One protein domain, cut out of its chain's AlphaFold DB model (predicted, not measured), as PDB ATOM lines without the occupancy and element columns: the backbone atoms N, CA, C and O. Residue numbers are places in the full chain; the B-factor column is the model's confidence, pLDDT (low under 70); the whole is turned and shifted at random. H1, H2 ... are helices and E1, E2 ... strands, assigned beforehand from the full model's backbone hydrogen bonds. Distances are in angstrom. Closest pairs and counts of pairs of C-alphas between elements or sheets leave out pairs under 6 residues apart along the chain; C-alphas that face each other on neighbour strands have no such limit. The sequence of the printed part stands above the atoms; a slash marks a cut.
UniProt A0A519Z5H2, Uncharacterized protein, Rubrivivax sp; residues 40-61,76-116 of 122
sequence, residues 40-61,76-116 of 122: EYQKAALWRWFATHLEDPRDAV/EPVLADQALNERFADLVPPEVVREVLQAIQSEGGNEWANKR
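This is residues 40 to 61 and 76 to 116 of the 122 residues of an uncharacterized protein of Rubrivivax sp (UniProt A0A519Z5H2). Helices H2 and H3 form a helical hairpin, and H1 is set at a slant over one side of it, packed by its residues 42 to 47 on H3 and close to H2. The short strand E1 lies across the end of this three-helix body where H1 ends and H2 begins, tied by short antiparallel pairings to residues 54 to 55, just after H1, and to residues 78 to 79, just before H2. The printed part has 63 residues, with three named helices and one named strand in the order H1, H2, H3, E1, and its class is mostly helix. It is compact, with a radius of gyration of the C-alphas of 11.0 A, and elongated in outline, spanning 34 by 19 by 16 A.

The longest helix, H3, residues 94 to 108, touches both other helices. It forms a helical hairpin with H2, residues 80 to 88: they run opposite ways at a shallow tilt of 30 degrees, and their closest C-alphas, those of Asp 81 and Leu 101, are 6.1 A apart. H1, residues 40 to 53, touches H3 with residues 42 to 47 alone, and H3 touches it with residues 96 to 100 alone. These two run the same way at a steep tilt of 47 degrees, and their closest C-alphas, those of Lys 43 and Val 96, are 6.1 A apart. H1 and H2 are close but not clearly touching, with the C-alphas of Leu 46 and Leu 84 closest at 7.7 A, and run opposite ways at a steep tilt of 62 degrees. E1, residues 111 to 114, pairs with no named strand. Its residues 113 to 114 pair with residues 54 to 55, and its residues 111 to 112 with residues 78 to 79, both antiparallel. H3 and E1 meet only through their link. In H1, H2 and H3 every O i to N i+4 pair is within hydrogen-bond range.

H3 is 20.8 A long from first to last C-alpha, and begins with C-alpha 94 at (29.459, 12.085, -7.176). H1 is 20.0 A long and begins with C-alpha 40 at (36.832, 23.318, -6.853). H2 measures 11.5 A. E1 measures 9.9 A and ends with C-alpha 114 at (29.193, 16.058, -29.526).

The two C-alphas farthest apart, those of Val 61 and Pro 93, are 34.2 A from each other. Residues 62 to 75 are not printed; across this cut, in the link from H1 to H2, C-alphas 61 and 76 are 13.4 A apart. The links from H2 to H3 and from H3 to E1 are tight. The mean pLDDT of the printed part is 79.3, and the model's confidence is under 70 at residues 56 to 61, 76 to 77, 108 and 114 to 116.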
ATOM      1  N   GLU A  40      36.929  22.146  -5.967       82.44
ATOM      2  CA  GLU A  40      36.832  23.318  -6.853       82.44
ATOM      3  C   GLU A  40      37.600  23.135  -8.171       82.44
ATOM      4  O   GLU A  40      37.061  23.404  -9.244       82.44
ATOM      5  N   TYR A  41      38.822  22.604  -8.103       85.25
ATOM      6  CA  TYR A  41      39.634  22.289  -9.279       85.25
ATOM      7  C   TYR A  41      39.051  21.128 -10.085       85.25
ATOM      8  O   TYR A  41      39.056  21.175 -11.314       85.25
ATOM      9  N   GLN A  42      38.492  20.120  -9.411       87.62
ATOM     10  CA  GLN A  42      37.776  19.032 -10.071       87.62
ATOM     11  C   GLN A  42      36.595  19.575 -10.881       87.62
ATOM     12  O   GLN A  42      36.488  19.304 -12.074       87.62
ATOM     13  N   LYS A  43      35.757  20.417 -10.266       86.19
ATOM     14  CA  LYS A  43      34.592  21.033 -10.922       86.19
ATOM     15  C   LYS A  43      35.002  21.862 -12.141       86.19
ATOM     16  O   LYS A  43      34.406  21.719 -13.207       86.19
ATOM     17  N   ALA A  44      36.066  22.654 -12.020       83.81
ATOM     18  CA  ALA A  44      36.608  23.432 -13.131       83.81
ATOM     19  C   ALA A  44      37.148  22.554 -14.274       83.81
ATOM     20  O   ALA A  44      36.896  22.839 -15.446       83.81
ATOM     21  N   ALA A  45      37.852  21.466 -13.951       86.31
ATOM     22  CA  ALA A  45      38.363  20.521 -14.939       86.31
ATOM     23  C   ALA A  45      37.231  19.793 -15.682       86.31
ATOM     24  O   ALA A  45      37.278  19.703 -16.910       86.31
ATOM     25  N   LEU A  46      36.196  19.341 -14.964       86.94
ATOM     26  CA  LEU A  46      35.003  18.718 -15.549       86.94
ATOM     27  C   LEU A  46      34.274  19.684 -16.493       86.94
ATOM     28  O   LEU A  46      33.956  19.319 -17.622       86.94
ATOM     29  N   TRP A  47      34.061  20.931 -16.061       83.31
ATOM     30  CA  TRP A  47      33.427  21.962 -16.887       83.31
ATOM     31  C   TRP A  47      34.232  22.262 -18.154       83.31
ATOM     32  O   TRP A  47      33.676  22.392 -19.242       83.31
ATOM     33  N   ARG A  48      35.561  22.347 -18.044       82.31
ATOM     34  CA  ARG A  48      36.428  22.615 -19.197       82.31
ATOM     35  C   ARG A  48      36.478  21.441 -20.170       82.31
ATOM     36  O   ARG A  48      36.469  21.657 -21.382       82.31
ATOM     37  N   TRP A  49      36.498  20.211 -19.661       85.44
ATOM     38  CA  TRP A  49      36.354  19.016 -20.492       85.44
ATOM     39  C   TRP A  49      35.029  19.074 -21.253       85.44
ATOM     40  O   TRP A  49      35.023  19.004 -22.479       85.44
ATOM     41  N   PHE A  50      33.930  19.346 -20.546       83.62
ATOM     42  CA  PHE A  50      32.603  19.490 -21.130       83.62
ATOM     43  C   PHE A  50      32.570  20.547 -22.244       83.62
ATOM     44  O   PHE A  50      32.248  20.216 -23.376       83.62
ATOM     45  N   ALA A  51      33.015  21.776 -21.976       78.31
ATOM     46  CA  ALA A  51      32.999  22.874 -22.948       78.31
ATOM     47  C   ALA A  51      33.914  22.661 -24.175       78.31
ATOM     48  O   ALA A  51      33.780  23.345 -25.193       78.31
ATOM     49  N   THR A  52      34.891  21.751 -24.085       77.25
ATOM     50  CA  THR A  52      35.784  21.415 -25.208       77.25
ATOM     51  C   THR A  52      35.354  20.158 -25.963       77.25
ATOM     52  O   THR A  52      35.704  20.018 -27.135       77.25
ATOM     53  N   HIS A  53      34.586  19.266 -25.334       79.00
ATOM     54  CA  HIS A  53      34.084  18.029 -25.936       79.00
ATOM     55  C   HIS A  53      32.653  18.126 -26.454       79.00
ATOM     56  O   HIS A  53      32.319  17.430 -27.410       79.00
ATOM     57  N   LEU A  54      31.831  18.955 -25.826       77.81
ATOM     58  CA  LEU A  54      30.418  19.131 -26.109       77.81
ATOM     59  C   LEU A  54      30.175  20.600 -26.449       77.81
ATOM     60  O   LEU A  54      30.834  21.502 -25.926       77.81
ATOM     61  N   GLU A  55      29.249  20.834 -27.365       71.19
ATOM     62  CA  GLU A  55      28.831  22.171 -27.767       71.19
ATOM     63  C   GLU A  55      27.307  22.243 -27.843       71.19
ATOM     64  O   GLU A  55      26.616  21.218 -27.880       71.19
ATOM     65  N   ASP A  56      26.774  23.463 -27.815       65.50
ATOM     66  CA  ASP A  56      25.335  23.651 -27.938       65.50
ATOM     67  C   ASP A  56      24.888  23.182 -29.332       65.50
ATOM     68  O   ASP A  56      25.465  23.607 -30.339       65.50
ATOM     69  N   PRO A  57      23.863  22.315 -29.421       61.19
ATOM     70  CA  PRO A  57      23.408  21.770 -30.696       61.19
ATOM     71  C   PRO A  57      22.958  22.850 -31.685       61.19
ATOM     72  O   PRO A  57      22.919  22.590 -32.881       61.19
ATOM     73  N   ARG A  58      22.627  24.063 -31.224       59.56
ATOM     74  CA  ARG A  58      22.248  25.195 -32.081       59.56
ATOM     75  C   ARG A  58      23.456  25.903 -32.693       59.56
ATOM     76  O   ARG A  58      23.280  26.564 -33.713       59.56
ATOM     77  N   ASP A  59      24.636  25.785 -32.085       55.06
ATOM     78  CA  ASP A  59      25.906  26.336 -32.590       55.06
ATOM     79  C   ASP A  59      26.637  25.311 -33.487       55.06
ATOM     80  O   ASP A  59      27.256  25.694 -34.479       55.06
ATOM     81  N   ALA A  60      26.467  24.009 -33.210       50.41
ATOM     82  CA  ALA A  60      27.087  22.891 -33.939       50.41
ATOM     83  C   ALA A  60      26.642  22.740 -35.405       50.41
ATOM     84  O   ALA A  60      27.306  22.072 -36.203       50.41
ATOM     85  N   VAL A  61      25.492  23.309 -35.775       46.75
ATOM     86  CA  VAL A  61      24.967  23.244 -37.143       46.75
ATOM     87  C   VAL A  61      25.311  24.541 -37.871       46.75
ATOM     88  O   VAL A  61      24.813  25.602 -37.485       46.75
ATOM     89  N   GLU A  76      23.531  11.286 -32.424       61.91
ATOM     90  CA  GLU A  76      22.504  11.348 -31.385       61.91
ATOM     91  C   GLU A  76      22.890  12.370 -30.299       61.91
ATOM     92  O   GLU A  76      24.072  12.500 -29.960       61.91
ATOM     93  N   PRO A  77      21.913  13.097 -29.724       68.88
ATOM     94  CA  PRO A  77      22.180  14.010 -28.622       68.88
ATOM     95  C   PRO A  77      22.816  13.249 -27.454       68.88
ATOM     96  O   PRO A  77      22.291  12.249 -26.963       68.88
ATOM     97  N   VAL A  78      23.956  13.748 -26.988       77.19
ATOM     98  CA  VAL A  78      24.677  13.201 -25.846       77.19
ATOM     99  C   VAL A  78      24.104  13.812 -24.575       77.19
ATOM    100  O   VAL A  78      24.013  15.033 -24.429       77.19
ATOM    101  N   LEU A  79      23.740  12.956 -23.623       84.19
ATOM    102  CA  LEU A  79      23.290  13.407 -22.314       84.19
ATOM    103  C   LEU A  79      24.494  13.822 -21.463       84.19
ATOM    104  O   LEU A  79      25.372  13.002 -21.189       84.19
ATOM    105  N   ALA A  80      24.511  15.077 -21.005       82.69
ATOM    106  CA  ALA A  80      25.588  15.606 -20.164       82.69
ATOM    107  C   ALA A  80      25.783  14.774 -18.888       82.69
ATOM    108  O   ALA A  80      26.915  14.484 -18.508       82.69
ATOM    109  N   ASP A  81      24.676  14.358 -18.260       85.06
ATOM    110  CA  ASP A  81      24.684  13.475 -17.089       85.06
ATOM    111  C   ASP A  81      25.399  12.161 -17.382       85.06
ATOM    112  O   ASP A  81      26.288  11.765 -16.631       85.06
ATOM    113  N   GLN A  82      25.053  11.516 -18.495       86.81
ATOM    114  CA  GLN A  82      25.618  10.223 -18.846       86.81
ATOM    115  C   GLN A  82      27.112  10.356 -19.157       86.81
ATOM    116  O   GLN A  82      27.924   9.662 -18.556       86.81
ATOM    117  N   ALA A  83      27.491  11.317 -20.006       85.00
ATOM    118  CA  ALA A  83      28.882  11.533 -20.392       85.00
ATOM    119  C   ALA A  83      29.783  11.866 -19.190       85.00
ATOM    120  O   ALA A  83      30.901  11.356 -19.085       85.00
ATOM    121  N   LEU A  84      29.298  12.709 -18.271       85.88
ATOM    122  CA  LEU A  84      30.049  13.068 -17.071       85.88
ATOM    123  C   LEU A  84      30.117  11.910 -16.073       85.88
ATOM    124  O   LEU A  84      31.191  11.652 -15.539       85.88
ATOM    125  N   ASN A  85      29.013  11.201 -15.822       85.81
ATOM    126  CA  ASN A  85      29.029  10.065 -14.901       85.81
ATOM    127  C   ASN A  85      29.898   8.922 -15.435       85.81
ATOM    128  O   ASN A  85      30.738   8.420 -14.697       85.81
ATOM    129  N   GLU A  86      29.764   8.541 -16.707       86.62
ATOM    130  CA  GLU A  86      30.551   7.447 -17.295       86.62
ATOM    131  C   GLU A  86      32.058   7.703 -17.199       86.62
ATOM    132  O   GLU A  86      32.831   6.771 -16.979       86.62
ATOM    133  N   ARG A  87      32.483   8.964 -17.338       84.56
ATOM    134  CA  ARG A  87      33.905   9.313 -17.360       84.56
ATOM    135  C   ARG A  87      34.471   9.724 -16.006       84.56
ATOM    136  O   ARG A  87      35.622   9.415 -15.715       84.56
ATOM    137  N   PHE A  88      33.697  10.431 -15.187       87.94
ATOM    138  CA  PHE A  88      34.199  11.054 -13.961       87.94
ATOM    139  C   PHE A  88      33.661  10.437 -12.675       87.94
ATOM    140  O   PHE A  88      34.262  10.687 -11.636       87.94
ATOM    141  N   ALA A  89      32.609   9.610 -12.694       85.75
ATOM    142  CA  ALA A  89      32.073   9.035 -11.453       85.75
ATOM    143  C   ALA A  89      33.074   8.124 -10.712       85.75
ATOM    144  O   ALA A  89      32.961   7.972  -9.498       85.75
ATOM    145  N   ASP A  90      34.055   7.544 -11.414       88.75
ATOM    146  CA  ASP A  90      35.166   6.788 -10.802       88.75
ATOM    147  C   ASP A  90      36.313   7.696 -10.310       88.75
ATOM    148  O   ASP A  90      37.087   7.330  -9.427       88.75
ATOM    149  N   LEU A  91      36.434   8.900 -10.874       89.00
ATOM    150  CA  LEU A  91      37.572   9.795 -10.646       89.00
ATOM    151  C   LEU A  91      37.304  10.848  -9.574       89.00
ATOM    152  O   LEU A  91      38.213  11.215  -8.828       89.00
ATOM    153  N   VAL A  92      36.083  11.369  -9.510       88.69
ATOM    154  CA  VAL A  92      35.699  12.440  -8.588       88.69
ATOM    155  C   VAL A  92      34.449  12.033  -7.817       88.69
ATOM    156  O   VAL A  92      33.639  11.248  -8.313       88.69
ATOM    157  N   PRO A  93      34.259  12.556  -6.596       88.75
ATOM    158  CA  PRO A  93      33.068  12.258  -5.822       88.75
ATOM    159  C   PRO A  93      31.791  12.640  -6.590       88.75
ATOM    160  O   PRO A  93      31.752  13.667  -7.274       88.75
ATOM    161  N   PRO A  94      30.702  11.867  -6.434       85.38
ATOM    162  CA  PRO A  94      29.459  12.085  -7.176       85.38
ATOM    163  C   PRO A  94      28.822  13.450  -6.880       85.38
ATOM    164  O   PRO A  94      28.099  13.991  -7.713       85.38
ATOM    165  N   GLU A  95      29.110  14.038  -5.716       87.94
ATOM    166  CA  GLU A  95      28.683  15.396  -5.366       87.94
ATOM    167  C   GLU A  95      29.262  16.435  -6.334       87.94
ATOM    168  O   GLU A  95      28.532  17.295  -6.817       87.94
ATOM    169  N   VAL A  96      30.543  16.303  -6.690       87.75
ATOM    170  CA  VAL A  96      31.231  17.186  -7.642       87.75
ATOM    171  C   VAL A  96      30.625  17.062  -9.037       87.75
ATOM    172  O   VAL A  96      30.297  18.081  -9.645       87.75
ATOM    173  N   VAL A  97      30.421  15.831  -9.518       88.19
ATOM    174  CA  VAL A  97      29.776  15.572 -10.817       88.19
ATOM    175  C   VAL A  97      28.389  16.201 -10.854       88.19
ATOM    176  O   VAL A  97      28.051  16.914 -11.795       88.19
ATOM    177  N   ARG A  98      27.597  15.981  -9.801       86.56
ATOM    178  CA  ARG A  98      26.229  16.481  -9.709       86.56
ATOM    179  C   ARG A  98      26.166  18.006  -9.691       86.56
ATOM    180  O   ARG A  98      25.301  18.556 -10.367       86.56
ATOM    181  N   GLU A  99      27.036  18.695  -8.953       86.56
ATOM    182  CA  GLU A  99      27.035  20.164  -8.968       86.56
ATOM    183  C   GLU A  99      27.370  20.708 -10.370       86.56
ATOM    184  O   GLU A  99      26.713  21.640 -10.841       86.56
ATOM    185  N   VAL A 100      28.347  20.105 -11.062       85.12
ATOM    186  CA  VAL A 100      28.699  20.454 -12.453       85.12
ATOM    187  C   VAL A 100      27.538  20.226 -13.394       85.12
ATOM    188  O   VAL A 100      27.167  21.113 -14.163       85.12
ATOM    189  N   LEU A 101      26.913  19.067 -13.278       85.81
ATOM    190  CA  LEU A 101      25.767  18.713 -14.077       85.81
ATOM    191  C   LEU A 101      24.589  19.669 -13.864       85.81
ATOM    192  O   LEU A 101      23.970  20.088 -14.835       85.81
ATOM    193  N   GLN A 102      24.282  20.044 -12.620       85.38
ATOM    194  CA  GLN A 102      23.206  20.997 -12.341       85.38
ATOM    195  C   GLN A 102      23.480  22.365 -12.973       85.38
ATOM    196  O   GLN A 102      22.550  22.987 -13.486       85.38
ATOM    197  N   ALA A 103      24.736  22.821 -12.976       82.12
ATOM    198  CA  ALA A 103      25.116  24.059 -13.648       82.12
ATOM    199  C   ALA A 103      24.920  23.963 -15.173       82.12
ATOM    200  O   ALA A 103      24.304  24.847 -15.762       82.12
ATOM    201  N   ILE A 104      25.357  22.860 -15.791       80.69
ATOM    202  CA  ILE A 104      25.182  22.599 -17.231       80.69
ATOM    203  C   ILE A 104      23.694  22.552 -17.597       80.69
ATOM    204  O   ILE A 104      23.249  23.242 -18.517       80.69
ATOM    205  N   GLN A 105      22.908  21.786 -16.838       81.94
ATOM    206  CA  GLN A 105      21.470  21.644 -17.054       81.94
ATOM    207  C   GLN A 105      20.723  22.963 -16.882       81.94
ATOM    208  O   GLN A 105      19.758  23.215 -17.601       81.94
ATOM    209  N   SER A 106      21.169  23.817 -15.961       80.50
ATOM    210  CA  SER A 106      20.574  25.138 -15.769       80.50
ATOM    211  C   SER A 106      20.889  26.114 -16.908       80.50
ATOM    212  O   SER A 106      20.153  27.088 -17.059       80.50
ATOM    213  N   GLU A 107      21.965  25.897 -17.670       72.75
ATOM    214  CA  GLU A 107      22.370  26.768 -18.782       72.75
ATOM    215  C   GLU A 107      21.752  26.320 -20.114       72.75
ATOM    216  O   GLU A 107      21.104  27.125 -20.782       72.75
ATOM    217  N   GLY A 108      21.930  25.049 -20.489       69.81
ATOM    218  CA  GLY A 108      21.545  24.523 -21.810       69.81
ATOM    219  C   GLY A 108      20.651  23.283 -21.778       69.81
ATOM    220  O   GLY A 108      20.244  22.793 -22.826       69.81
ATOM    221  N   GLY A 109      20.300  22.778 -20.592       80.06
ATOM    222  CA  GLY A 109      19.571  21.518 -20.441       80.06
ATOM    223  C   GLY A 109      20.492  20.295 -20.399       80.06
ATOM    224  O   GLY A 109      21.703  20.404 -20.208       80.06
ATOM    225  N   ASN A 110      19.907  19.100 -20.500       79.94
ATOM    226  CA  ASN A 110      20.659  17.844 -20.388       79.94
ATOM    227  C   ASN A 110      21.140  17.303 -21.744       79.94
ATOM    228  O   ASN A 110      21.949  16.382 -21.763       79.94
ATOM    229  N   GLU A 111      20.655  17.858 -22.852       81.25
ATOM    230  CA  GLU A 111      20.900  17.376 -24.213       81.25
ATOM    231  C   GLU A 111      21.936  18.259 -24.905       81.25
ATOM    232  O   GLU A 111      21.723  19.460 -25.070       81.25
ATOM    233  N   TRP A 112      23.054  17.662 -25.309       81.69
ATOM    234  CA  TRP A 112      24.175  18.373 -25.920       81.69
ATOM    235  C   TRP A 112      24.656  17.661 -27.175       81.69
ATOM    236  O   TRP A 112      24.532  16.444 -27.296       81.69
ATOM    237  N   ALA A 113      25.220  18.410 -28.119       75.19
ATOM    238  CA  ALA A 113      25.838  17.817 -29.296       75.19
ATOM    239  C   ALA A 113      27.301  17.483 -29.002       75.19
ATOM    240  O   ALA A 113      28.018  18.260 -28.360       75.19
ATOM    241  N   ASN A 114      27.766  16.335 -29.500       69.38
ATOM    242  CA  ASN A 114      29.193  16.058 -29.526       69.38
ATOM    243  C   ASN A 114      29.862  17.091 -30.417       69.38
ATOM    244  O   ASN A 114      29.495  17.236 -31.584       69.38
ATOM    245  N   LYS A 115      30.841  17.807 -29.859       66.69
ATOM    246  CA  LYS A 115      31.576  18.805 -30.617       66.69
ATOM    247  C   LYS A 115      32.190  18.098 -31.802       66.69
ATOM    248  O   LYS A 115      33.033  17.214 -31.607       66.69
ATOM    249  N   ARG A 116      31.770  18.406 -33.025       57.66
ATOM    250  CA  ARG A 116      32.347  17.726 -34.183       57.66
ATOM    251  C   ARG A 116      33.759  18.271 -34.350       57.66
ATOM    252  O   ARG A 116      34.009  19.469 -34.362       57.66
TER     253      ARG A 116